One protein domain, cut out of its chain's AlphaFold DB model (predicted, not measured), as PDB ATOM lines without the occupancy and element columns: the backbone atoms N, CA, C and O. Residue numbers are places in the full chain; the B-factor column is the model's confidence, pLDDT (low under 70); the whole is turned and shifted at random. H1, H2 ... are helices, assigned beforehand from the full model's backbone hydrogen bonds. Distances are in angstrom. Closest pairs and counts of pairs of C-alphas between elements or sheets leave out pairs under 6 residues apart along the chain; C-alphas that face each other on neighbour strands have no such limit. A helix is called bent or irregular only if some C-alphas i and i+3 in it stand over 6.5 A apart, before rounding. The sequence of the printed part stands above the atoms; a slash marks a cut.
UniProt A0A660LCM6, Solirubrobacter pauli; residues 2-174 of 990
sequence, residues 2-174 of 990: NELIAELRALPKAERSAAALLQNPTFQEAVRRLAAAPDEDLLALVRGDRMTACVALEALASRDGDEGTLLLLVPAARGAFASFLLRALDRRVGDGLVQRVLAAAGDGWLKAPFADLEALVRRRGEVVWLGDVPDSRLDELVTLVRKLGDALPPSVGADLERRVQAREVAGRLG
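Overview. This is residues 2 to 174 of the 990 residues of a protein of Solirubrobacter pauli (UniProt A0A660LCM6). The longest helix, H13, folds back along H12 as a hairpin at one end of an elongated stack of helices, and its residues 168 to 174 stick out. The stack's middle is a row of H6, H8 and H11, side by side and running the same way; H1 and H4 pack on H6 at the other end, and H5 pairs with H6 as a second hairpin. The class is all helix: 173 residues are printed, with thirteen named helices, H1 to H13 in order, and no named strand. The whole is compact, with a radius of gyration of the C-alphas of 17.7 A, and spans 60 by 32 by 30 A.

Along the chain. H13, residues 154 to 174, is 30.1 A long and ends at C-alpha 174 (-39.666, -12.083, -13.490). H12, residues 135 to 151, is 23.1 A long, with a kink of 52 degrees near residue 145; it is irregular, C-alphas 147 and 150 being 8.9 A apart. H11 is residues 114 to 124, 15.4 A; H10 107 to 110; H9 97 to 104; H8 79 to 92, 20.7 A; H7 68 to 71. H6 is residues 50 to 60, 14.9 A; H5 39 to 46; H4 25 to 34, 14.4 A; H3 18 to 23; H2 13 to 16. H1, residues 2 to 10, begins at C-alpha 2 (-20.111, 21.668, -54.525).

Arrangement. H13 and H12 touch as a helical hairpin, at a shallow tilt of 25 degrees, opposite ways; the closest C-alphas, of Leu 138 and Val 164, are 6.5 A apart. With residues 148 to 151 alone H12 touches H11, only just about perpendicular at 70.1 degrees (C-alphas of Arg 122 and Ala 151, 5.4 A). With residues 140 to 144 alone it touches H10 (Leu 110 and Leu 144, 6.4 A). H8, a hub with H6, touches H11 at a shallow tilt of 16 degrees (Ser 83 and Asp 116, 6.1 A) and H6 at 18 degrees (Cys 54 and Phe 81, 5.4 A), the same way in both. With residues 80 to 84 alone H8 touches H3 (Ala 18 and Ala 80, 4.7 A). H7 only just touches H8 and H9, with 3 pairs of C-alphas within 8 A each. H5 and H6 form a helical hairpin (Val 46 and Ala 53, 4.0 A). H6 touches H4 (Val 31 and Val 55, 5.4 A) and H1 (Ile 5 and Thr 52, 6.5 A). H2 is close to H3 but not clearly touching (Glu 15 and Leu 21, 6.7 A). Every O i to N i+4 pair is within hydrogen-bond range in H1, H3, H4, H5, H6, H9, H11 and H13; H8 has 8 of 10 and H12 9 of 13, and H2, H7 and H10 are too short for such a pair.

Size, cuts and confidence. The C-alphas of Glu 3 and Leu 173, the two farthest apart, are 60.9 A apart. The printed part has no cut and no long link. The mean pLDDT of the printed part is 83.9; residues 131 to 132, 165 to 166 and 168 to 174 are under 70.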
ATOM      1  N   ASN A   2     -18.659  21.450 -54.627       85.00
ATOM      2  CA  ASN A   2     -20.111  21.668 -54.525       85.00
ATOM      3  C   ASN A   2     -20.887  21.389 -55.826       85.00
ATOM      4  O   ASN A   2     -21.953  20.789 -55.762       85.00
ATOM      5  N   GLU A   3     -20.335  21.742 -56.991       87.94
ATOM      6  CA  GLU A   3     -20.939  21.436 -58.301       87.94
ATOM      7  C   GLU A   3     -21.016  19.924 -58.579       87.94
ATOM      8  O   GLU A   3     -22.085  19.421 -58.908       87.94
ATOM      9  N   LEU A   4     -19.928  19.179 -58.338       89.62
ATOM     10  CA  LEU A   4     -19.892  17.717 -58.499       89.62
ATOM     11  C   LEU A   4     -20.894  17.019 -57.566       89.62
ATOM     12  O   LEU A   4     -21.594  16.094 -57.966       89.62
ATOM     13  N   ILE A   5     -20.999  17.481 -56.317       90.38
ATOM     14  CA  ILE A   5     -21.972  16.946 -55.358       90.38
ATOM     15  C   ILE A   5     -23.410  17.271 -55.791       90.38
ATOM     16  O   ILE A   5     -24.288  16.420 -55.650       90.38
ATOM     17  N   ALA A   6     -23.671  18.468 -56.326       88.50
ATOM     18  CA  ALA A   6     -24.989  18.841 -56.838       88.50
ATOM     19  C   ALA A   6     -25.410  17.964 -58.030       88.50
ATOM     20  O   ALA A   6     -26.557  17.519 -58.080       88.50
ATOM     21  N   GLU A   7     -24.476  17.641 -58.926       91.19
ATOM     22  CA  GLU A   7     -24.692  16.732 -60.055       91.19
ATOM     23  C   GLU A   7     -25.014  15.302 -59.583       91.19
ATOM     24  O   GLU A   7     -26.027  14.723 -59.975       91.19
ATOM     25  N   LEU A   8     -24.240  14.765 -58.634       90.69
ATOM     26  CA  LEU A   8     -24.497  13.446 -58.038       90.69
ATOM     27  C   LEU A   8     -25.839  13.384 -57.293       90.69
ATOM     28  O   LEU A   8     -26.529  12.361 -57.302       90.69
ATOM     29  N   ARG A   9     -26.251  14.489 -56.662       87.94
ATOM     30  CA  ARG A   9     -27.574  14.617 -56.032       87.94
ATOM     31  C   ARG A   9     -28.714  14.697 -57.040       87.94
ATOM     32  O   ARG A   9     -29.846  14.432 -56.637       87.94
ATOM     33  N   ALA A  10     -28.461  15.056 -58.295       89.44
ATOM     34  CA  ALA A  10     -29.485  15.130 -59.334       89.44
ATOM     35  C   ALA A  10     -29.767  13.766 -59.995       89.44
ATOM     36  O   ALA A  10     -30.824  13.599 -60.597       89.44
ATOM     37  N   LEU A  11     -28.886  12.769 -59.818       90.06
ATOM     38  CA  LEU A  11     -29.034  11.432 -60.411       90.06
ATOM     39  C   LEU A  11     -30.370  10.754 -60.043       90.06
ATOM     40  O   LEU A  11     -30.842  10.913 -58.915       90.06
ATOM     41  N   PRO A  12     -30.984   9.936 -60.909       87.06
ATOM     42  CA  PRO A  12     -32.143   9.121 -60.546       87.06
ATOM     43  C   PRO A  12     -31.859   8.181 -59.364       87.06
ATOM     44  O   PRO A  12     -30.738   7.718 -59.165       87.06
ATOM     45  N   LYS A  13     -32.881   7.836 -58.568       80.00
ATOM     46  CA  LYS A  13     -32.717   7.009 -57.351       80.00
ATOM     47  C   LYS A  13     -32.048   5.647 -57.613       80.00
ATOM     48  O   LYS A  13     -31.306   5.180 -56.755       80.00
ATOM     49  N   ALA A  14     -32.292   5.031 -58.773       78.62
ATOM     50  CA  ALA A  14     -31.673   3.761 -59.172       78.62
ATOM     51  C   ALA A  14     -30.150   3.880 -59.384       78.62
ATOM     52  O   ALA A  14     -29.399   2.961 -59.057       78.62
ATOM     53  N   GLU A  15     -29.690   5.047 -59.836       84.56
ATOM     54  CA  GLU A  15     -28.280   5.356 -60.104       84.56
ATOM     55  C   GLU A  15     -27.522   5.842 -58.858       84.56
ATOM     56  O   GLU A  15     -26.312   6.034 -58.896       84.56
ATOM     57  N   ARG A  16     -28.210   5.994 -57.717       84.94
ATOM     58  CA  ARG A  16     -27.598   6.337 -56.418       84.94
ATOM     59  C   ARG A  16     -27.290   5.119 -55.542       84.94
ATOM     60  O   ARG A  16     -27.024   5.275 -54.350       84.94
ATOM     61  N   SER A  17     -27.384   3.906 -56.085       87.12
ATOM     62  CA  SER A  17     -26.897   2.709 -55.392       87.12
ATOM     63  C   SER A  17     -25.368   2.740 -55.294       87.12
ATOM     64  O   SER A  17     -24.711   3.372 -56.119       87.12
ATOM     65  N   ALA A  18     -24.783   2.064 -54.302       87.31
ATOM     66  CA  ALA A  18     -23.328   2.052 -54.136       87.31
ATOM     67  C   ALA A  18     -22.611   1.498 -55.382       87.31
ATOM     68  O   ALA A  18     -21.653   2.101 -55.857       87.31
ATOM     69  N   ALA A  19     -23.140   0.421 -55.972       86.25
ATOM     70  CA  ALA A  19     -22.613  -0.159 -57.205       86.25
ATOM     71  C   ALA A  19     -22.656   0.819 -58.395       86.25
ATOM     72  O   ALA A  19     -21.670   0.938 -59.119       86.25
ATOM     73  N   ALA A  20     -23.763   1.550 -58.578       88.44
ATOM     74  CA  ALA A  20     -23.888   2.536 -59.653       88.44
ATOM     75  C   ALA A  20     -22.978   3.758 -59.432       88.44
ATOM     76  O   ALA A  20     -22.338   4.225 -60.371       88.44
ATOM     77  N   LEU A  21     -22.861   4.237 -58.188       91.69
ATOM     78  CA  LEU A  21     -21.987   5.359 -57.837       91.69
ATOM     79  C   LEU A  21     -20.506   5.019 -58.039       91.69
ATOM     80  O   LEU A  21     -19.770   5.837 -58.578       91.69
ATOM     81  N   LEU A  22     -20.074   3.804 -57.698       89.81
ATOM     82  CA  LEU A  22     -18.696   3.361 -57.940       89.81
ATOM     83  C   LEU A  22     -18.324   3.348 -59.432       89.81
ATOM     84  O   LEU A  22     -17.158   3.543 -59.764       89.81
ATOM     85  N   GLN A  23     -19.293   3.163 -60.331       91.44
ATOM     86  CA  GLN A  23     -19.080   3.206 -61.784       91.44
ATOM     87  C   GLN A  23     -19.277   4.607 -62.388       91.44
ATOM     88  O   GLN A  23     -19.003   4.810 -63.570       91.44
ATOM     89  N   ASN A  24     -19.741   5.583 -61.603       93.75
ATOM     90  CA  ASN A  24     -20.044   6.923 -62.087       93.75
ATOM     91  C   ASN A  24     -18.762   7.791 -62.177       93.75
ATOM     92  O   ASN A  24     -18.095   8.004 -61.158       93.75
ATOM     93  N   PRO A  25     -18.416   8.352 -63.356       91.88
ATOM     94  CA  PRO A  25     -17.206   9.164 -63.522       91.88
ATOM     95  C   PRO A  25     -17.169  10.419 -62.639       91.88
ATOM     96  O   PRO A  25     -16.117  10.758 -62.093       91.88
ATOM     97  N   THR A  26     -18.316  11.083 -62.453       92.94
ATOM     98  CA  THR A  26     -18.466  12.273 -61.601       92.94
ATOM     99  C   THR A  26     -18.213  11.929 -60.128       92.94
ATOM    100  O   THR A  26     -17.554  12.691 -59.417       92.94
ATOM    101  N   PHE A  27     -18.653  10.751 -59.669       94.00
ATOM    102  CA  PHE A  27     -18.383  10.260 -58.313       94.00
ATOM    103  C   PHE A  27     -16.890   9.995 -58.106       94.00
ATOM    104  O   PHE A  27     -16.310  10.474 -57.133       94.00
ATOM    105  N   GLN A  28     -16.237   9.321 -59.056       93.19
ATOM    106  CA  GLN A  28     -14.797   9.044 -58.994       93.19
ATOM    107  C   GLN A  28     -13.941  10.320 -59.045       93.19
ATOM    108  O   GLN A  28     -12.902  10.411 -58.390       93.19
ATOM    109  N   GLU A  29     -14.361  11.336 -59.799       92.50
ATOM    110  CA  GLU A  29     -13.736  12.663 -59.776       92.50
ATOM    111  C   GLU A  29     -13.915  13.361 -58.416       92.50
ATOM    112  O   GLU A  29     -12.960  13.936 -57.892       92.50
ATOM    113  N   ALA A  30     -15.101  13.274 -57.803       91.94
ATOM    114  CA  ALA A  30     -15.345  13.832 -56.474       91.94
ATOM    115  C   ALA A  30     -14.489  13.146 -55.391       91.94
ATOM    116  O   ALA A  30     -13.875  13.841 -54.577       91.94
ATOM    117  N   VAL A  31     -14.376  11.811 -55.428       93.44
ATOM    118  CA  VAL A  31     -13.510  11.037 -54.520       93.44
ATOM    119  C   VAL A  31     -12.048  11.441 -54.706       93.44
ATOM    120  O   VAL A  31     -11.386  11.766 -53.724       93.44
ATOM    121  N   ARG A  32     -11.544  11.523 -55.948       91.31
ATOM    122  CA  ARG A  32     -10.154  11.937 -56.228       91.31
ATOM    123  C   ARG A  32      -9.818  13.321 -55.678       91.31
ATOM    124  O   ARG A  32      -8.722  13.518 -55.164       91.31
ATOM    125  N   ARG A  33     -10.751  14.273 -55.746       90.44
ATOM    126  CA  ARG A  33     -10.544  15.618 -55.186       90.44
ATOM    127  C   ARG A  33     -10.537  15.644 -53.657       90.44
ATOM    128  O   ARG A  33      -9.862  16.496 -53.090       90.44
ATOM    129  N   LEU A  34     -11.268  14.741 -53.001       89.31
ATOM    130  CA  LEU A  34     -11.239  14.584 -51.542       89.31
ATOM    131  C   LEU A  34     -10.114  13.659 -51.055       89.31
ATOM    132  O   LEU A  34      -9.768  13.704 -49.880       89.31
ATOM    133  N   ALA A  35      -9.496  12.875 -51.940       85.69
ATOM    134  CA  ALA A  35      -8.476  11.893 -51.576       85.69
ATOM    135  C   ALA A  35      -7.243  12.500 -50.882       85.69
ATOM    136  O   ALA A  35      -6.593  11.802 -50.110       85.69
ATOM    137  N   ALA A  36      -6.933  13.781 -51.123       83.38
ATOM    138  CA  ALA A  36      -5.815  14.495 -50.497       83.38
ATOM    139  C   ALA A  36      -6.180  15.225 -49.186       83.38
ATOM    140  O   ALA A  36      -5.293  15.777 -48.539       83.38
ATOM    141  N   ALA A  37      -7.458  15.250 -48.788       88.00
ATOM    142  CA  ALA A  37      -7.887  15.937 -47.572       88.00
ATOM    143  C   ALA A  37      -7.406  15.203 -46.296       88.00
ATOM    144  O   ALA A  37      -7.206  13.980 -46.331       88.00
ATOM    145  N   PRO A  38      -7.205  15.910 -45.171       88.50
ATOM    146  CA  PRO A  38      -6.981  15.299 -43.861       88.50
ATOM    147  C   PRO A  38      -8.143  14.387 -43.435       88.50
ATOM    148  O   PRO A  38      -9.300  14.650 -43.759       88.50
ATOM    149  N   ASP A  39      -7.846  13.333 -42.669       85.81
ATOM    150  CA  ASP A  39      -8.864  12.392 -42.171       85.81
ATOM    151  C   ASP A  39      -9.914  13.084 -41.282       85.81
ATOM    152  O   ASP A  39     -11.091  12.745 -41.361       85.81
ATOM    153  N   GLU A  40      -9.518  14.088 -40.493       86.81
ATOM    154  CA  GLU A  40     -10.424  14.877 -39.644       86.81
ATOM    155  C   GLU A  40     -11.491  15.617 -40.470       86.81
ATOM    156  O   GLU A  40     -12.684  15.546 -40.163       86.81
ATOM    157  N   ASP A  41     -11.084  16.235 -41.583       88.50
ATOM    158  CA  ASP A  41     -11.990  16.939 -42.495       88.50
ATOM    159  C   ASP A  41     -12.949  15.964 -43.187       88.50
ATOM    160  O   ASP A  41     -14.144  16.234 -43.328       88.50
ATOM    161  N   LEU A  42     -12.449  14.793 -43.593       87.81
ATOM    162  CA  LEU A  42     -13.280  13.746 -44.182       87.81
ATOM    163  C   LEU A  42     -14.299  13.214 -43.168       87.81
ATOM    164  O   LEU A  42     -15.479  13.113 -43.503       87.81
ATOM    165  N   LEU A  43     -13.892  12.940 -41.925       87.25
ATOM    166  CA  LEU A  43     -14.790  12.507 -40.848       87.25
ATOM    167  C   LEU A  43     -15.856  13.566 -40.520       87.25
ATOM    168  O   LEU A  43     -17.008  13.210 -40.251       87.25
ATOM    169  N   ALA A  44     -15.523  14.858 -40.606       87.12
ATOM    170  CA  ALA A  44     -16.501  15.938 -40.487       87.12
ATOM    171  C   ALA A  44     -17.527  15.911 -41.635       87.12
ATOM    172  O   ALA A  44     -18.732  16.045 -41.397       87.12
ATOM    173  N   LEU A  45     -17.083  15.654 -42.871       89.06
ATOM    174  CA  LEU A  45     -17.960  15.528 -44.042       89.06
ATOM    175  C   LEU A  45     -18.878  14.297 -43.979       89.06
ATOM    176  O   LEU A  45     -20.002  14.358 -44.483       89.06
ATOM    177  N   VAL A  46     -18.454  13.208 -43.326       88.00
ATOM    178  CA  VAL A  46     -19.284  12.005 -43.117       88.00
ATOM    179  C   VAL A  46     -20.550  12.311 -42.301       88.00
ATOM    180  O   VAL A  46     -21.585  11.678 -42.515       88.00
ATOM    181  N   ARG A  47     -20.510  13.309 -41.408       82.69
ATOM    182  CA  ARG A  47     -21.674  13.757 -40.616       82.69
ATOM    183  C   ARG A  47     -22.603  14.718 -41.373       82.69
ATOM    184  O   ARG A  47     -23.635  15.113 -40.834       82.69
ATOM    185  N   GLY A  48     -22.232  15.116 -42.588       81.62
ATOM    186  CA  GLY A  48     -22.973  16.059 -43.419       81.62
ATOM    187  C   GLY A  48     -24.045  15.406 -44.298       81.62
ATOM    188  O   GLY A  48     -24.705  14.433 -43.939       81.62
ATOM    189  N   ASP A  49     -24.243  15.973 -45.488       86.00
ATOM    190  CA  ASP A  49     -25.190  15.444 -46.470       86.00
ATOM    191  C   ASP A  49     -24.806  14.034 -46.953       86.00
ATOM    192  O   ASP A  49     -23.642  13.759 -47.234       86.00
ATOM    193  N   ARG A  50     -25.806  13.165 -47.161       86.12
ATOM    194  CA  ARG A  50     -25.612  11.743 -47.500       86.12
ATOM    195  C   ARG A  50     -24.725  11.502 -48.718       86.12
ATOM    196  O   ARG A  50     -23.930  10.572 -48.687       86.12
ATOM    197  N   MET A  51     -24.864  12.289 -49.787       91.00
ATOM    198  CA  MET A  51     -24.043  12.085 -50.988       91.00
ATOM    199  C   MET A  51     -22.590  12.489 -50.729       91.00
ATOM    200  O   MET A  51     -21.667  11.773 -51.104       91.00
ATOM    201  N   THR A  52     -22.401  13.598 -50.015       91.56
ATOM    202  CA  THR A  52     -21.073  14.077 -49.596       91.56
ATOM    203  C   THR A  52     -20.402  13.063 -48.671       91.56
ATOM    204  O   THR A  52     -19.228  12.752 -48.842       91.56
ATOM    205  N   ALA A  53     -21.177  12.477 -47.759       91.62
ATOM    206  CA  ALA A  53     -20.716  11.451 -46.846       91.62
ATOM    207  C   ALA A  53     -20.317  10.153 -47.568       91.62
ATOM    208  O   ALA A  53     -19.287   9.585 -47.234       91.62
ATOM    209  N   CYS A  54     -21.058   9.705 -48.592       92.81
ATOM    210  CA  CYS A  54     -20.653   8.554 -49.412       92.81
ATOM    211  C   CYS A  54     -19.311   8.791 -50.128       92.81
ATOM    212  O   CYS A  54     -18.469   7.898 -50.147       92.81
ATOM    213  N   VAL A  55     -19.100   9.988 -50.694       93.31
ATOM    214  CA  VAL A  55     -17.827  10.355 -51.345       93.31
ATOM    215  C   VAL A  55     -16.689  10.396 -50.319       93.31
ATOM    216  O   VAL A  55     -15.613   9.863 -50.578       93.31
ATOM    217  N   ALA A  56     -16.925  10.989 -49.143       92.25
ATOM    218  CA  ALA A  56     -15.940  11.046 -48.065       92.25
ATOM    219  C   ALA A  56     -15.596   9.650 -47.515       92.25
ATOM    220  O   ALA A  56     -14.423   9.351 -47.316       92.25
ATOM    221  N   LEU A  57     -16.588   8.771 -47.332       92.75
ATOM    222  CA  LEU A  57     -16.383   7.384 -46.903       92.75
ATOM    223  C   LEU A  57     -15.583   6.574 -47.930       92.75
ATOM    224  O   LEU A  57     -14.680   5.843 -47.536       92.75
ATOM    225  N   GLU A  58     -15.847   6.724 -49.232       93.25
ATOM    226  CA  GLU A  58     -15.039   6.046 -50.258       93.25
ATOM    227  C   GLU A  58     -13.605   6.601 -50.309       93.25
ATOM    228  O   GLU A  58     -12.659   5.833 -50.467       93.25
ATOM    229  N   ALA A  59     -13.408   7.909 -50.095       90.50
ATOM    230  CA  ALA A  59     -12.065   8.477 -49.952       90.50
ATOM    231  C   ALA A  59     -11.333   7.886 -48.728       90.50
ATOM    232  O   ALA A  59     -10.170   7.486 -48.836       90.50
ATOM    233  N   LEU A  60     -12.029   7.752 -47.592       89.38
ATOM    234  CA  LEU A  60     -11.510   7.123 -46.371       89.38
ATOM    235  C   LEU A  60     -11.213   5.624 -46.552       89.38
ATOM    236  O   LEU A  60     -10.281   5.129 -45.921       89.38
ATOM    237  N   ALA A  61     -11.939   4.914 -47.422       87.38
ATOM    238  CA  ALA A  61     -11.752   3.483 -47.697       87.38
ATOM    239  C   ALA A  61     -10.426   3.140 -48.392       87.38
ATOM    240  O   ALA A  61     -10.018   1.981 -48.415       87.38
ATOM    241  N   SER A  62      -9.728   4.137 -48.937       82.31
ATOM    242  CA  SER A  62      -8.404   3.968 -49.548       82.31
ATOM    243  C   SER A  62      -7.234   4.201 -48.579       82.31
ATOM    244  O   SER A  62      -6.078   4.142 -48.998       82.31
ATOM    245  N   ARG A  63      -7.518   4.485 -47.297       81.25
ATOM    246  CA  ARG A  63      -6.551   4.983 -46.305       81.25
ATOM    247  C   ARG A  63      -6.712   4.274 -44.957       81.25
ATOM    248  O   ARG A  63      -7.839   4.004 -44.545       81.25
ATOM    249  N   ASP A  64      -5.603   4.066 -44.254       77.62
ATOM    250  CA  ASP A  64      -5.601   3.619 -42.856       77.62
ATOM    251  C   ASP A  64      -5.918   4.807 -41.925       77.62
ATOM    252  O   ASP A  64      -5.596   5.951 -42.255       77.62
ATOM    253  N   GLY A  65      -6.552   4.577 -40.771       75.81
ATOM    254  CA  GLY A  65      -6.881   5.647 -39.820       75.81
ATOM    255  C   GLY A  65      -7.905   5.241 -38.756       75.81
ATOM    256  O   GLY A  65      -8.248   4.067 -38.654       75.81
ATOM    257  N   ASP A  66      -8.396   6.213 -37.973       75.44
ATOM    258  CA  ASP A  66      -9.325   5.968 -36.852       75.44
ATOM    259  C   ASP A  66     -10.609   5.247 -37.298       75.44
ATOM    260  O   ASP A  66     -11.300   5.664 -38.234       75.44
ATOM    261  N   GLU A  67     -10.926   4.166 -36.588       76.94
ATOM    262  CA  GLU A  67     -12.118   3.338 -36.762       76.94
ATOM    263  C   GLU A  67     -13.264   3.739 -35.822       76.94
ATOM    264  O   GLU A  67     -14.436   3.528 -36.151       76.94
ATOM    265  N   GLY A  68     -12.953   4.338 -34.665       79.12
ATOM    266  CA  GLY A  68     -13.913   4.556 -33.582       79.12
ATOM    267  C   GLY A  68     -15.059   5.470 -33.999       79.12
ATOM    268  O   GLY A  68     -16.232   5.156 -33.785       79.12
ATOM    269  N   THR A  69     -14.736   6.563 -34.692       81.69
ATOM    270  CA  THR A  69     -15.737   7.519 -35.187       81.69
ATOM    271  C   THR A  69     -16.685   6.899 -36.222       81.69
ATOM    272  O   THR A  69     -17.864   7.252 -36.269       81.69
ATOM    273  N   LEU A  70     -16.193   5.962 -37.039       86.31
ATOM    274  CA  LEU A  70     -16.982   5.289 -38.073       86.31
ATOM    275  C   LEU A  70     -17.884   4.194 -37.486       86.31
ATOM    276  O   LEU A  70     -19.030   4.052 -37.916       86.31
ATOM    277  N   LEU A  71     -17.414   3.464 -36.469       86.38
ATOM    278  CA  LEU A  71     -18.205   2.435 -35.781       86.38
ATOM    279  C   LEU A  71     -19.469   3.009 -35.120       86.38
ATOM    280  O   LEU A  71     -20.523   2.373 -35.155       86.38
ATOM    281  N   LEU A  72     -19.411   4.246 -34.614       86.56
ATOM    282  CA  LEU A  72     -20.569   4.952 -34.040       86.56
ATOM    283  C   LEU A  72     -21.706   5.202 -35.050       86.56
ATOM    284  O   LEU A  72     -22.844   5.445 -34.651       86.56
ATOM    285  N   LEU A  73     -21.424   5.143 -36.354       87.75
ATOM    286  CA  LEU A  73     -22.399   5.410 -37.415       87.75
ATOM    287  C   LEU A  73     -23.151   4.149 -37.869       87.75
ATOM    288  O   LEU A  73     -24.186   4.259 -38.533       87.75
ATOM    289  N   VAL A  74     -22.663   2.959 -37.501       88.38
ATOM    290  CA  VAL A  74     -23.222   1.663 -37.917       88.38
ATOM    291  C   VAL A  74     -24.710   1.503 -37.556       88.38
ATOM    292  O   VAL A  74     -25.472   1.109 -38.445       88.38
ATOM    293  N   PRO A  75     -25.198   1.858 -36.346       85.69
ATOM    294  CA  PRO A  75     -26.610   1.658 -35.988       85.69
ATOM    295  C   PRO A  75     -27.597   2.423 -36.885       85.69
ATOM    296  O   PRO A  75     -28.680   1.931 -37.224       85.69
ATOM    297  N   ALA A  76     -27.212   3.627 -37.318       83.44
ATOM    298  CA  ALA A  76     -28.053   4.518 -38.115       83.44
ATOM    299  C   ALA A  76     -27.856   4.356 -39.634       83.44
ATOM    300  O   ALA A  76     -28.597   4.960 -40.417       83.44
ATOM    301  N   ALA A  77     -26.890   3.548 -40.075       86.88
ATOM    302  CA  ALA A  77     -26.535   3.415 -41.480       86.88
ATOM    303  C   ALA A  77     -27.653   2.749 -42.309       86.88
ATOM    304  O   ALA A  77     -28.289   1.773 -41.902       86.88
ATOM    305  N   ARG A  78     -27.932   3.303 -43.499       87.31
ATOM    306  CA  ARG A  78     -28.979   2.829 -44.425       87.31
ATOM    307  C   ARG A  78     -28.541   3.030 -45.880       87.31
ATOM    308  O   ARG A  78     -27.881   4.017 -46.196       87.31
ATOM    309  N   GLY A  79     -29.005   2.167 -46.786       86.38
ATOM    310  CA  GLY A  79     -28.809   2.342 -48.234       86.38
ATOM    311  C   GLY A  79     -27.333   2.408 -48.643       86.38
ATOM    312  O   GLY A  79     -26.498   1.782 -48.001       86.38
ATOM    313  N   ALA A  80     -27.014   3.190 -49.681       86.56
ATOM    314  CA  ALA A  80     -25.649   3.304 -50.207       86.56
ATOM    315  C   ALA A  80     -24.626   3.782 -49.162       86.56
ATOM    316  O   ALA A  80     -23.489   3.327 -49.172       86.56
ATOM    317  N   PHE A  81     -25.039   4.638 -48.220       91.38
ATOM    318  CA  PHE A  81     -24.175   5.097 -47.131       91.38
ATOM    319  C   PHE A  81     -23.648   3.932 -46.282       91.38
ATOM    320  O   PHE A  81     -22.473   3.922 -45.938       91.38
ATOM    321  N   ALA A  82     -24.480   2.930 -45.981       90.94
ATOM    322  CA  ALA A  82     -24.050   1.773 -45.195       90.94
ATOM    323  C   ALA A  82     -23.032   0.909 -45.955       90.94
ATOM    324  O   ALA A  82     -22.056   0.458 -45.366       90.94
ATOM    325  N   SER A  83     -23.212   0.748 -47.269       90.75
ATOM    326  CA  SER A  83     -22.258   0.054 -48.141       90.75
ATOM    327  C   SER A  83     -20.897   0.760 -48.178       90.75
ATOM    328  O   SER A  83     -19.866   0.112 -48.022       90.75
ATOM    329  N   PHE A  84     -20.874   2.090 -48.329       92.38
ATOM    330  CA  PHE A  84     -19.628   2.867 -48.284       92.38
ATOM    331  C   PHE A  84     -19.001   2.889 -46.884       92.38
ATOM    332  O   PHE A  84     -17.781   2.842 -46.762       92.38
ATOM    333  N   LEU A  85     -19.818   2.880 -45.825       92.69
ATOM    334  CA  LEU A  85     -19.339   2.763 -44.450       92.69
ATOM    335  C   LEU A  85     -18.659   1.410 -44.209       92.69
ATOM    336  O   LEU A  85     -17.578   1.386 -43.629       92.69
ATOM    337  N   LEU A  86     -19.229   0.300 -44.703       91.12
ATOM    338  CA  LEU A  86     -18.564  -1.007 -44.648       91.12
ATOM    339  C   LEU A  86     -17.242  -1.005 -45.395       91.12
ATOM    340  O   LEU A  86     -16.285  -1.572 -44.893       91.12
ATOM    341  N   ARG A  87     -17.172  -0.381 -46.574       90.44
ATOM    342  CA  ARG A  87     -15.928  -0.300 -47.353       90.44
ATOM    343  C   ARG A  87     -14.849   0.490 -46.612       90.44
ATOM    344  O   ARG A  87     -13.700   0.064 -46.590       90.44
ATOM    345  N   ALA A  88     -15.225   1.595 -45.968       90.44
ATOM    346  CA  ALA A  88     -14.314   2.379 -45.138       90.44
ATOM    347  C   ALA A  88     -13.828   1.592 -43.911       90.44
ATOM    348  O   ALA A  88     -12.630   1.557 -43.631       90.44
ATOM    349  N   LEU A  89     -14.745   0.921 -43.210       91.38
ATOM    350  CA  LEU A  89     -14.429   0.085 -42.053       91.38
ATOM    351  C   LEU A  89     -13.603  -1.153 -42.436       91.38
ATOM    352  O   LEU A  89     -12.675  -1.502 -41.722       91.38
ATOM    353  N   ASP A  90     -13.869  -1.781 -43.581       88.38
ATOM    354  CA  ASP A  90     -13.145  -2.963 -44.072       88.38
ATOM    355  C   ASP A  90     -11.664  -2.696 -44.344       88.38
ATOM    356  O   ASP A  90     -10.862  -3.626 -44.338       88.38
ATOM    357  N   ARG A  91     -11.272  -1.440 -44.563       83.69
ATOM    358  CA  ARG A  91      -9.855  -1.102 -44.699       83.69
ATOM    359  C   ARG A  91      -9.194  -0.724 -43.378       83.69
ATOM    360  O   ARG A  91      -8.013  -0.990 -43.208       83.69
ATOM    361  N   ARG A  92      -9.955  -0.115 -42.468       86.44
ATOM    362  CA  ARG A  92      -9.446   0.514 -41.238       86.44
ATOM    363  C   ARG A  92      -9.516  -0.386 -40.013       86.44
ATOM    364  O   ARG A  92      -8.693  -0.247 -39.117       86.44
ATOM    365  N   VAL A  93     -10.477  -1.304 -39.988       84.06
ATOM    366  CA  VAL A  93     -10.653  -2.282 -38.917       84.06
ATOM    367  C   VAL A  93      -9.955  -3.574 -39.324       84.06
ATOM    368  O   VAL A  93     -10.283  -4.169 -40.357       84.06
ATOM    369  N   GLY A  94      -8.999  -4.000 -38.498       79.69
ATOM    370  CA  GLY A  94      -8.369  -5.318 -38.581       79.69
ATOM    371  C   GLY A  94      -9.342  -6.427 -38.176       79.69
ATOM    372  O   GLY A  94     -10.501  -6.421 -38.589       79.69
ATOM    373  N   ASP A  95      -8.894  -7.369 -37.354       81.81
ATOM    374  CA  ASP A  95      -9.740  -8.474 -36.895       81.81
ATOM    375  C   ASP A  95     -10.916  -7.986 -36.024       81.81
ATOM    376  O   ASP A  95     -10.804  -7.034 -35.248       81.81
ATOM    377  N   GLY A  96     -12.063  -8.663 -36.131       84.00
ATOM    378  CA  GLY A  96     -13.258  -8.393 -35.324       84.00
ATOM    379  C   GLY A  96     -14.197  -7.331 -35.902       84.00
ATOM    380  O   GLY A  96     -15.142  -6.909 -35.225       84.00
ATOM    381  N   LEU A  97     -13.992  -6.900 -37.152       88.00
ATOM    382  CA  LEU A  97     -14.917  -6.001 -37.846       88.00
ATOM    383  C   LEU A  97     -16.322  -6.596 -37.927       88.00
ATOM    384  O   LEU A  97     -17.305  -5.899 -37.662       88.00
ATOM    385  N   VAL A  98     -16.423  -7.875 -38.293       88.06
ATOM    386  CA  VAL A  98     -17.710  -8.549 -38.465       88.06
ATOM    387  C   VAL A  98     -18.471  -8.550 -37.144       88.06
ATOM    388  O   VAL A  98     -19.645  -8.186 -37.113       88.06
ATOM    389  N   GLN A  99     -17.788  -8.859 -36.039       86.62
ATOM    390  CA  GLN A  99     -18.369  -8.801 -34.701       86.62
ATOM    391  C   GLN A  99     -18.889  -7.400 -34.370       86.62
ATOM    392  O   GLN A  99     -20.043  -7.264 -33.976       86.62
ATOM    393  N   ARG A 100     -18.078  -6.354 -34.559       87.06
ATOM    394  CA  ARG A 100     -18.462  -4.974 -34.216       87.06
ATOM    395  C   ARG A 100     -19.629  -4.468 -35.060       87.06
ATOM    396  O   ARG A 100     -20.523  -3.805 -34.537       87.06
ATOM    397  N   VAL A 101     -19.655  -4.807 -36.350       88.25
ATOM    398  CA  VAL A 101     -20.756  -4.434 -37.245       88.25
ATOM    399  C   VAL A 101     -22.032  -5.178 -36.872       88.25
ATOM    400  O   VAL A 101     -23.066  -4.534 -36.725       88.25
ATOM    401  N   LEU A 102     -21.985  -6.495 -36.652       86.44
ATOM    402  CA  LEU A 102     -23.156  -7.266 -36.214       86.44
ATOM    403  C   LEU A 102     -23.666  -6.785 -34.853       86.44
ATOM    404  O   LEU A 102     -24.865  -6.575 -34.674       86.44
ATOM    405  N   ALA A 103     -22.752  -6.506 -33.926       82.38
ATOM    406  CA  ALA A 103     -23.071  -5.980 -32.610       82.38
ATOM    407  C   ALA A 103     -23.685  -4.579 -32.654       82.38
ATOM    408  O   ALA A 103     -24.324  -4.201 -31.684       82.38
ATOM    409  N   ALA A 104     -23.572  -3.819 -33.753       85.12
ATOM    410  CA  ALA A 104     -24.092  -2.453 -33.902       85.12
ATOM    411  C   ALA A 104     -25.217  -2.306 -34.952       85.12
ATOM    412  O   ALA A 104     -25.961  -1.329 -34.922       85.12
ATOM    413  N   ALA A 105     -25.367  -3.261 -35.870       84.50
ATOM    414  CA  ALA A 105     -26.326  -3.206 -36.967       84.50
ATOM    415  C   ALA A 105     -27.782  -3.300 -36.478       84.50
ATOM    416  O   ALA A 105     -28.139  -4.216 -35.739       84.50
ATOM    417  N   GLY A 106     -28.626  -2.370 -36.935       77.38
ATOM    418  CA  GLY A 106     -30.089  -2.448 -36.800       77.38
ATOM    419  C   GLY A 106     -30.794  -2.818 -38.114       77.38
ATOM    420  O   GLY A 106     -30.149  -3.119 -39.120       77.38
ATOM    421  N   ASP A 107     -32.122  -2.678 -38.165       78.62
ATOM    422  CA  ASP A 107     -32.997  -3.076 -39.296       78.62
ATOM    423  C   ASP A 107     -32.597  -2.581 -40.699       78.62
ATOM    424  O   ASP A 107     -33.079  -3.046 -41.734       78.62
ATOM    425  N   GLY A 108     -31.744  -1.565 -40.762       79.00
ATOM    426  CA  GLY A 108     -31.285  -0.932 -41.995       79.00
ATOM    427  C   GLY A 108     -30.451  -1.840 -42.857       79.00
ATOM    428  O   GLY A 108     -30.528  -1.791 -44.090       79.00
ATOM    429  N   TRP A 109     -29.703  -2.682 -42.160       86.31
ATOM    430  CA  TRP A 109     -28.775  -3.650 -42.695       86.31
ATOM    431  C   TRP A 109     -29.481  -4.840 -43.335       86.31
ATOM    432  O   TRP A 109     -28.893  -5.505 -44.174       86.31
ATOM    433  N   LEU A 110     -30.772  -5.050 -43.048       81.69
ATOM    434  CA  LEU A 110     -31.590  -6.103 -43.660       81.69
ATOM    435  C   LEU A 110     -32.052  -5.782 -45.093       81.69
ATOM    436  O   LEU A 110     -32.608  -6.661 -45.758       81.69
ATOM    437  N   LYS A 111     -31.870  -4.541 -45.572       83.81
ATOM    438  CA  LYS A 111     -32.380  -4.055 -46.870       83.81
ATOM    439  C   LYS A 111     -31.267  -3.995 -47.930       83.81
ATOM    440  O   LYS A 111     -30.547  -4.964 -48.118       83.81
ATOM    441  N   ALA A 112     -31.128  -2.866 -48.631       79.06
ATOM    442  CA  ALA A 112     -30.161  -2.679 -49.714       79.06
ATOM    443  C   ALA A 112     -28.688  -3.013 -49.366       79.06
ATOM    444  O   ALA A 112     -28.048  -3.627 -50.211       79.06
ATOM    445  N   PRO A 113     -28.144  -2.679 -48.176       85.06
ATOM    446  CA  PRO A 113     -26.740  -2.977 -47.859       85.06
ATOM    447  C   PRO A 113     -26.496  -4.419 -47.378       85.06
ATOM    448  O   PRO A 113     -25.359  -4.773 -47.084       85.06
ATOM    449  N   PHE A 114     -27.539  -5.258 -47.286       88.44
ATOM    450  CA  PHE A 114     -27.410  -6.635 -46.801       88.44
ATOM    451  C   PHE A 114     -26.425  -7.456 -47.639       88.44
ATOM    452  O   PHE A 114     -25.598  -8.167 -47.084       88.44
ATOM    453  N   ALA A 115     -26.490  -7.328 -48.967       86.00
ATOM    454  CA  ALA A 115     -25.621  -8.074 -49.875       86.00
ATOM    455  C   ALA A 115     -24.135  -7.726 -49.672       86.00
ATOM    456  O   ALA A 115     -23.284  -8.611 -49.706       86.00
ATOM    457  N   ASP A 116     -23.827  -6.452 -49.400       87.19
ATOM    458  CA  ASP A 116     -22.459  -6.002 -49.120       87.19
ATOM    459  C   ASP A 116     -21.965  -6.526 -47.762       87.19
ATOM    460  O   ASP A 116     -20.809  -6.935 -47.639       87.19
ATOM    461  N   LEU A 117     -22.848  -6.561 -46.755       89.44
ATOM    462  CA  LEU A 117     -22.557  -7.145 -45.445       89.44
ATOM    463  C   LEU A 117     -22.327  -8.659 -45.542       89.44
ATOM    464  O   LEU A 117     -21.345  -9.156 -45.002       89.44
ATOM    465  N   GLU A 118     -23.182  -9.390 -46.256       90.19
ATOM    466  CA  GLU A 118     -23.020 -10.833 -46.464       90.19
ATOM    467  C   GLU A 118     -21.704 -11.143 -47.190       90.19
ATOM    468  O   GLU A 118     -20.950 -12.024 -46.772       90.19
ATOM    469  N   ALA A 119     -21.377 -10.381 -48.238       87.75
ATOM    470  CA  ALA A 119     -20.119 -10.527 -48.961       87.75
ATOM    471  C   ALA A 119     -18.893 -10.226 -48.080       87.75
ATOM    472  O   ALA A 119     -17.865 -10.892 -48.217       87.75
ATOM    473  N   LEU A 120     -18.982  -9.243 -47.176       88.56
ATOM    474  CA  LEU A 120     -17.941  -8.942 -46.187       88.56
ATOM    475  C   LEU A 120     -17.752 -10.104 -45.202       88.56
ATOM    476  O   LEU A 120     -16.626 -10.561 -45.019       88.56
ATOM    477  N   VAL A 121     -18.847 -10.602 -44.623       88.81
ATOM    478  CA  VAL A 121     -18.849 -11.718 -43.663       88.81
ATOM    479  C   VAL A 121     -18.210 -12.961 -44.290       88.81
ATOM    480  O   VAL A 121     -17.265 -13.512 -43.727       88.81
ATOM    481  N   ARG A 122     -18.647 -13.354 -45.498       88.44
ATOM    482  CA  ARG A 122     -18.101 -14.521 -46.216       88.44
ATOM    483  C   ARG A 122     -16.631 -14.356 -46.587       88.44
ATOM    484  O   ARG A 122     -15.881 -15.323 -46.530       88.44
ATOM    485  N   ARG A 123     -16.220 -13.149 -46.995       88.31
ATOM    486  CA  ARG A 123     -14.832 -12.872 -47.394       88.31
ATOM    487  C   ARG A 123     -13.877 -12.932 -46.207       88.31
ATOM    488  O   ARG A 123     -12.771 -13.434 -46.367       88.31
ATOM    489  N   ARG A 124     -14.274 -12.375 -45.059       86.38
ATOM    490  CA  ARG A 124     -13.400 -12.259 -43.887       86.38
ATOM    491  C   ARG A 124     -13.362 -13.517 -43.024       86.38
ATOM    492  O   ARG A 124     -12.315 -13.803 -42.460       86.38
ATOM    493  N   GLY A 125     -14.465 -14.264 -42.923       80.75
ATOM    494  CA  GLY A 125     -14.501 -15.530 -42.177       80.75
ATOM    495  C   GLY A 125     -14.093 -15.412 -40.700       80.75
ATOM    496  O   GLY A 125     -13.568 -16.368 -40.135       80.75
ATOM    497  N   GLU A 126     -14.285 -14.240 -40.087       85.00
ATOM    498  CA  GLU A 126     -13.885 -13.960 -38.703       85.00
ATOM    499  C   GLU A 126     -14.689 -14.787 -37.688       85.00
ATOM    500  O   GLU A 126     -15.872 -15.082 -37.883       85.00
ATOM    501  N   VAL A 127     -14.060 -15.108 -36.554       78.50
ATOM    502  CA  VAL A 127     -14.765 -15.662 -35.392       78.50
ATOM    503  C   VAL A 127     -15.577 -14.543 -34.747       78.50
ATOM    504  O   VAL A 127     -15.032 -13.514 -34.360       78.50
ATOM    505  N   VAL A 128     -16.887 -14.750 -34.625       80.62
ATOM    506  CA  VAL A 128     -17.813 -13.766 -34.056       80.62
ATOM    507  C   VAL A 128     -18.256 -14.219 -32.673       80.62
ATOM    508  O   VAL A 128     -18.790 -15.319 -32.519       80.62
ATOM    509  N   TRP A 129     -18.094 -13.346 -31.683       77.31
ATOM    510  CA  TRP A 129     -18.654 -13.519 -30.345       77.31
ATOM    511  C   TRP A 129     -19.661 -12.405 -30.045       77.31
ATOM    512  O   TRP A 129     -19.363 -11.226 -30.222       77.31
ATOM    513  N   LEU A 130     -20.872 -12.768 -29.618       75.06
ATOM    514  CA  LEU A 130     -21.974 -11.818 -29.438       75.06
ATOM    515  C   LEU A 130     -22.187 -11.397 -27.981       75.06
ATOM    516  O   LEU A 130     -23.169 -10.716 -27.706       75.06
ATOM    517  N   GLY A 131     -21.327 -11.787 -27.038       67.94
ATOM    518  CA  GLY A 131     -21.610 -11.617 -25.608       67.94
ATOM    519  C   GLY A 131     -21.796 -10.170 -25.141       67.94
ATOM    520  O   GLY A 131     -22.642  -9.932 -24.288       67.94
ATOM    521  N   ASP A 132     -21.136  -9.195 -25.772       67.81
ATOM    522  CA  ASP A 132     -21.272  -7.769 -25.416       67.81
ATOM    523  C   ASP A 132     -22.542  -7.096 -25.975       67.81
ATOM    524  O   ASP A 132     -22.798  -5.917 -25.720       67.81
ATOM    525  N   VAL A 133     -23.355  -7.805 -26.768       74.31
ATOM    526  CA  VAL A 133     -24.591  -7.234 -27.329       74.31
ATOM    527  C   VAL A 133     -25.635  -7.063 -26.217       74.31
ATOM    528  O   VAL A 133     -25.899  -8.032 -25.513       74.31
ATOM    529  N   PRO A 134     -26.288  -5.899 -26.056       72.38
ATOM    530  CA  PRO A 134     -27.359  -5.724 -25.071       72.38
ATOM    531  C   PRO A 134     -28.598  -6.583 -25.366       72.38
ATOM    532  O   PRO A 134     -29.009  -6.714 -26.521       72.38
ATOM    533  N   ASP A 135     -29.269  -7.080 -24.321       71.38
ATOM    534  CA  ASP A 135     -30.471  -7.928 -24.441       71.38
ATOM    535  C   ASP A 135     -31.639  -7.259 -25.193       71.38
ATOM    536  O   ASP A 135     -32.476  -7.933 -25.801       71.38
ATOM    537  N   SER A 136     -31.684  -5.922 -25.197       75.12
ATOM    538  CA  SER A 136     -32.677  -5.125 -25.926       75.12
ATOM    539  C   SER A 136     -32.550  -5.223 -27.448       75.12
ATOM    540  O   SER A 136     -33.465  -4.818 -28.156       75.12
ATOM    541  N   ARG A 137     -31.426  -5.737 -27.962       75.50
ATOM    542  CA  ARG A 137     -31.134  -5.830 -29.400       75.50
ATOM    543  C   ARG A 137     -31.132  -7.244 -29.958       75.50
ATOM    544  O   ARG A 137     -30.898  -7.423 -31.154       75.50
ATOM    545  N   LEU A 138     -31.410  -8.241 -29.120       79.62
ATOM    546  CA  LEU A 138     -31.398  -9.639 -29.543       79.62
ATOM    547  C   LEU A 138     -32.407  -9.907 -30.670       79.62
ATOM    548  O   LEU A 138     -32.061 -10.605 -31.614       79.62
ATOM    549  N   ASP A 139     -33.596  -9.294 -30.650       76.12
ATOM    550  CA  ASP A 139     -34.644  -9.538 -31.662       76.12
ATOM    551  C   ASP A 139     -34.247  -9.073 -33.078       76.12
ATOM    552  O   ASP A 139     -34.437  -9.789 -34.070       76.12
ATOM    553  N   GLU A 140     -33.639  -7.887 -33.184       74.88
ATOM    554  CA  GLU A 140     -33.117  -7.352 -34.451       74.88
ATOM    555  C   GLU A 140     -31.958  -8.216 -34.970       74.88
ATOM    556  O   GLU A 140     -31.879  -8.544 -36.161       74.88
ATOM    557  N   LEU A 141     -31.080  -8.642 -34.056       82.19
ATOM    558  CA  LEU A 141     -29.919  -9.464 -34.371       82.19
ATOM    559  C   LEU A 141     -30.317 -10.874 -34.825       82.19
ATOM    560  O   LEU A 141     -29.713 -11.383 -35.766       82.19
ATOM    561  N   VAL A 142     -31.361 -11.475 -34.240       83.25
ATOM    562  CA  VAL A 142     -31.907 -12.783 -34.656       83.25
ATOM    563  C   VAL A 142     -32.300 -12.751 -36.122       83.25
ATOM    564  O   VAL A 142     -31.938 -13.640 -36.892       83.25
ATOM    565  N   THR A 143     -32.998 -11.695 -36.538       82.12
ATOM    566  CA  THR A 143     -33.435 -11.550 -37.929       82.12
ATOM    567  C   THR A 143     -32.243 -11.421 -38.880       82.12
ATOM    568  O   THR A 143     -32.250 -12.025 -39.956       82.12
ATOM    569  N   LEU A 144     -31.206 -10.676 -38.482       84.19
ATOM    570  CA  LEU A 144     -29.990 -10.470 -39.273       84.19
ATOM    571  C   LEU A 144     -29.130 -11.735 -39.372       84.19
ATOM    572  O   LEU A 144     -28.768 -12.130 -40.480       84.19
ATOM    573  N   VAL A 145     -28.857 -12.395 -38.246       85.50
ATOM    574  CA  VAL A 145     -28.071 -13.638 -38.177       85.50
ATOM    575  C   VAL A 145     -28.770 -14.759 -38.941       85.50
ATOM    576  O   VAL A 145     -28.135 -15.418 -39.760       85.50
ATOM    577  N   ARG A 146     -30.094 -14.911 -38.790       84.56
ATOM    578  CA  ARG A 146     -30.873 -15.903 -39.550       84.56
ATOM    579  C   ARG A 146     -30.816 -15.662 -41.058       84.56
ATOM    580  O   ARG A 146     -30.801 -16.618 -41.825       84.56
ATOM    581  N   LYS A 147     -30.795 -14.398 -41.495       85.69
ATOM    582  CA  LYS A 147     -30.703 -14.050 -42.919       85.69
ATOM    583  C   LYS A 147     -29.294 -14.269 -43.479       85.69
ATOM    584  O   LYS A 147     -29.176 -14.646 -44.639       85.69
ATOM    585  N   LEU A 148     -28.251 -14.036 -42.678       85.44
ATOM    586  CA  LEU A 148     -26.860 -14.345 -43.038       85.44
ATOM    587  C   LEU A 148     -26.614 -15.860 -43.115       85.44
ATOM    588  O   LEU A 148     -25.823 -16.294 -43.950       85.44
ATOM    589  N   GLY A 149     -27.321 -16.652 -42.301       84.62
ATOM    590  CA  GLY A 149     -27.351 -18.113 -42.385       84.62
ATOM    591  C   GLY A 149     -25.947 -18.720 -42.420       84.62
ATOM    592  O   GLY A 149     -25.105 -18.391 -41.587       84.62
ATOM    593  N   ASP A 150     -25.681 -19.536 -43.442       82.19
ATOM    594  CA  ASP A 150     -24.411 -20.250 -43.650       82.19
ATOM    595  C   ASP A 150     -23.188 -19.338 -43.864       82.19
ATOM    596  O   ASP A 150     -22.062 -19.825 -43.960       82.19
ATOM    597  N   ALA A 151     -23.371 -18.017 -43.995       83.00
ATOM    598  CA  ALA A 151     -22.252 -17.076 -44.004       83.00
ATOM    599  C   ALA A 151     -21.574 -16.961 -42.627       83.00
ATOM    600  O   ALA A 151     -20.415 -16.559 -42.561       83.00
ATOM    601  N   LEU A 152     -22.279 -17.297 -41.540       84.12
ATOM    602  CA  LEU A 152     -21.759 -17.266 -40.175       84.12
ATOM    603  C   LEU A 152     -21.478 -18.683 -39.650       84.12
ATOM    604  O   LEU A 152     -22.165 -19.633 -40.029       84.12
ATOM    605  N   PRO A 153     -20.512 -18.846 -38.726       81.38
ATOM    606  CA  PRO A 153     -20.331 -20.105 -38.017       81.38
ATOM    607  C   PRO A 153     -21.614 -20.525 -37.271       81.38
ATOM    608  O   PRO A 153     -22.240 -19.675 -36.628       81.38
ATOM    609  N   PRO A 154     -21.975 -21.826 -37.247       77.94
ATOM    610  CA  PRO A 154     -23.160 -22.319 -36.531       77.94
ATOM    611  C   PRO A 154     -23.187 -21.945 -35.041       77.94
ATOM    612  O   PRO A 154     -24.254 -21.775 -34.453       77.94
ATOM    613  N   SER A 155     -22.009 -21.759 -34.435       77.31
ATOM    614  CA  SER A 155     -21.857 -21.329 -33.044       77.31
ATOM    615  C   SER A 155     -22.482 -19.963 -32.760       77.31
ATOM    616  O   SER A 155     -22.922 -19.741 -31.641       77.31
ATOM    617  N   VAL A 156     -22.552 -19.062 -33.746       80.88
ATOM    618  CA  VAL A 156     -23.122 -17.713 -33.583       80.88
ATOM    619  C   VAL A 156     -24.647 -17.775 -33.482       80.88
ATOM    620  O   VAL A 156     -25.233 -17.118 -32.624       80.88
ATOM    621  N   GLY A 157     -25.285 -18.595 -34.325       78.06
ATOM    622  CA  GLY A 157     -26.725 -18.851 -34.256       78.06
ATOM    623  C   GLY A 157     -27.111 -19.524 -32.940       78.06
ATOM    624  O   GLY A 157     -27.986 -19.029 -32.235       78.06
ATOM    625  N   ALA A 158     -26.375 -20.571 -32.553       74.19
ATOM    626  CA  ALA A 158     -26.585 -21.265 -31.285       74.19
ATOM    627  C   ALA A 158     -26.351 -20.356 -30.061       74.19
ATOM    628  O   ALA A 158     -27.067 -20.447 -29.067       74.19
ATOM    629  N   ASP A 159     -25.358 -19.462 -30.103       74.31
ATOM    630  CA  ASP A 159     -25.123 -18.490 -29.030       74.31
ATOM    631  C   ASP A 159     -26.281 -17.496 -28.890       74.31
ATOM    632  O   ASP A 159     -26.783 -17.271 -27.788       74.31
ATOM    633  N   LEU A 160     -26.763 -16.966 -30.013       77.75
ATOM    634  CA  LEU A 160     -27.874 -16.025 -30.040       77.75
ATOM    635  C   LEU A 160     -29.193 -16.658 -29.575       77.75
ATOM    636  O   LEU A 160     -29.888 -16.067 -28.751       77.75
ATOM    637  N   GLU A 161     -29.510 -17.865 -30.044       73.56
ATOM    638  CA  GLU A 161     -30.689 -18.622 -29.604       73.56
ATOM    639  C   GLU A 161     -30.656 -18.882 -28.093       73.56
ATOM    640  O   GLU A 161     -31.640 -18.612 -27.401       73.56
ATOM    641  N   ARG A 162     -29.500 -19.288 -27.543       70.38
ATOM    642  CA  ARG A 162     -29.326 -19.457 -26.089       70.38
ATOM    643  C   ARG A 162     -29.597 -18.168 -25.314       70.38
ATOM    644  O   ARG A 162     -30.212 -18.216 -24.248       70.38
ATOM    645  N   ARG A 163     -29.146 -17.016 -25.818       71.56
ATOM    646  CA  ARG A 163     -29.359 -15.713 -25.166       71.56
ATOM    647  C   ARG A 163     -30.815 -15.254 -25.219       71.56
ATOM    648  O   ARG A 163     -31.327 -14.760 -24.217       71.56
ATOM    649  N   VAL A 164     -31.492 -15.451 -26.350       71.25
ATOM    650  CA  VAL A 164     -32.929 -15.156 -26.498       71.25
ATOM    651  C   VAL A 164     -33.747 -16.017 -25.540       71.25
ATOM    652  O   VAL A 164     -34.554 -15.479 -24.783       71.25
ATOM    653  N   GLN A 165     -33.464 -17.321 -25.494       66.25
ATOM    654  CA  GLN A 165     -34.116 -18.250 -24.573       66.25
ATOM    655  C   GLN A 165     -33.889 -17.843 -23.109       66.25
ATOM    656  O   GLN A 165     -34.834 -17.806 -22.323       66.25
ATOM    657  N   ALA A 166     -32.660 -17.465 -22.736       63.94
ATOM    658  CA  ALA A 166     -32.350 -16.993 -21.386       63.94
ATOM    659  C   ALA A 166     -33.112 -15.706 -21.015       63.94
ATOM    660  O   ALA A 166     -33.618 -15.597 -19.895       63.94
ATOM    661  N   ARG A 167     -33.247 -14.752 -21.950       72.50
ATOM    662  CA  ARG A 167     -34.034 -13.522 -21.756       72.50
ATOM    663  C   ARG A 167     -35.519 -13.831 -21.577       72.50
ATOM    664  O   ARG A 167     -36.152 -13.261 -20.691       72.50
ATOM    665  N   GLU A 168     -36.076 -14.726 -22.391       66.00
ATOM    666  CA  GLU A 168     -37.474 -15.150 -22.267       66.00
ATOM    667  C   GLU A 168     -37.746 -15.841 -20.932       66.00
ATOM    668  O   GLU A 168     -38.725 -15.508 -20.268       66.00
ATOM    669  N   VAL A 169     -36.868 -16.750 -20.503       63.00
ATOM    670  CA  VAL A 169     -36.962 -17.417 -19.197       63.00
ATOM    671  C   VAL A 169     -36.890 -16.398 -18.060       63.00
ATOM    672  O   VAL A 169     -37.747 -16.409 -17.180       63.00
ATOM    673  N   ALA A 170     -35.936 -15.462 -18.097       64.75
ATOM    674  CA  ALA A 170     -35.828 -14.403 -17.096       64.75
ATOM    675  C   ALA A 170     -37.054 -13.469 -17.084       64.75
ATOM    676  O   ALA A 170     -37.458 -13.006 -16.020       64.75
ATOM    677  N   GLY A 171     -37.661 -13.205 -18.246       65.50
ATOM    678  CA  GLY A 171     -38.906 -12.444 -18.366       65.50
ATOM    679  C   GLY A 171     -40.115 -13.193 -17.799       65.50
ATOM    680  O   GLY A 171     -40.897 -12.606 -17.055       65.50
ATOM    681  N   ARG A 172     -40.240 -14.495 -18.087       66.12
ATOM    682  CA  ARG A 172     -41.306 -15.354 -17.544       66.12
ATOM    683  C   ARG A 172     -41.184 -15.492 -16.029       66.12
ATOM    684  O   ARG A 172     -42.157 -15.236 -15.335       66.12
ATOM    685  N   LEU A 173     -39.991 -15.804 -15.514       67.00
ATOM    686  CA  LEU A 173     -39.729 -15.903 -14.072       67.00
ATOM    687  C   LEU A 173     -39.872 -14.548 -13.363       67.00
ATOM    688  O   LEU A 173     -40.407 -14.497 -12.261       67.00
ATOM    689  N   GLY A 174     -39.478 -13.444 -14.008       65.06
ATOM    690  CA  GLY A 174     -39.666 -12.083 -13.490       65.06
ATOM    691  C   GLY A 174     -41.132 -11.660 -13.353       65.06
ATOM    692  O   GLY A 174     -41.440 -10.768 -12.570       65.06
TER     693      GLY A 174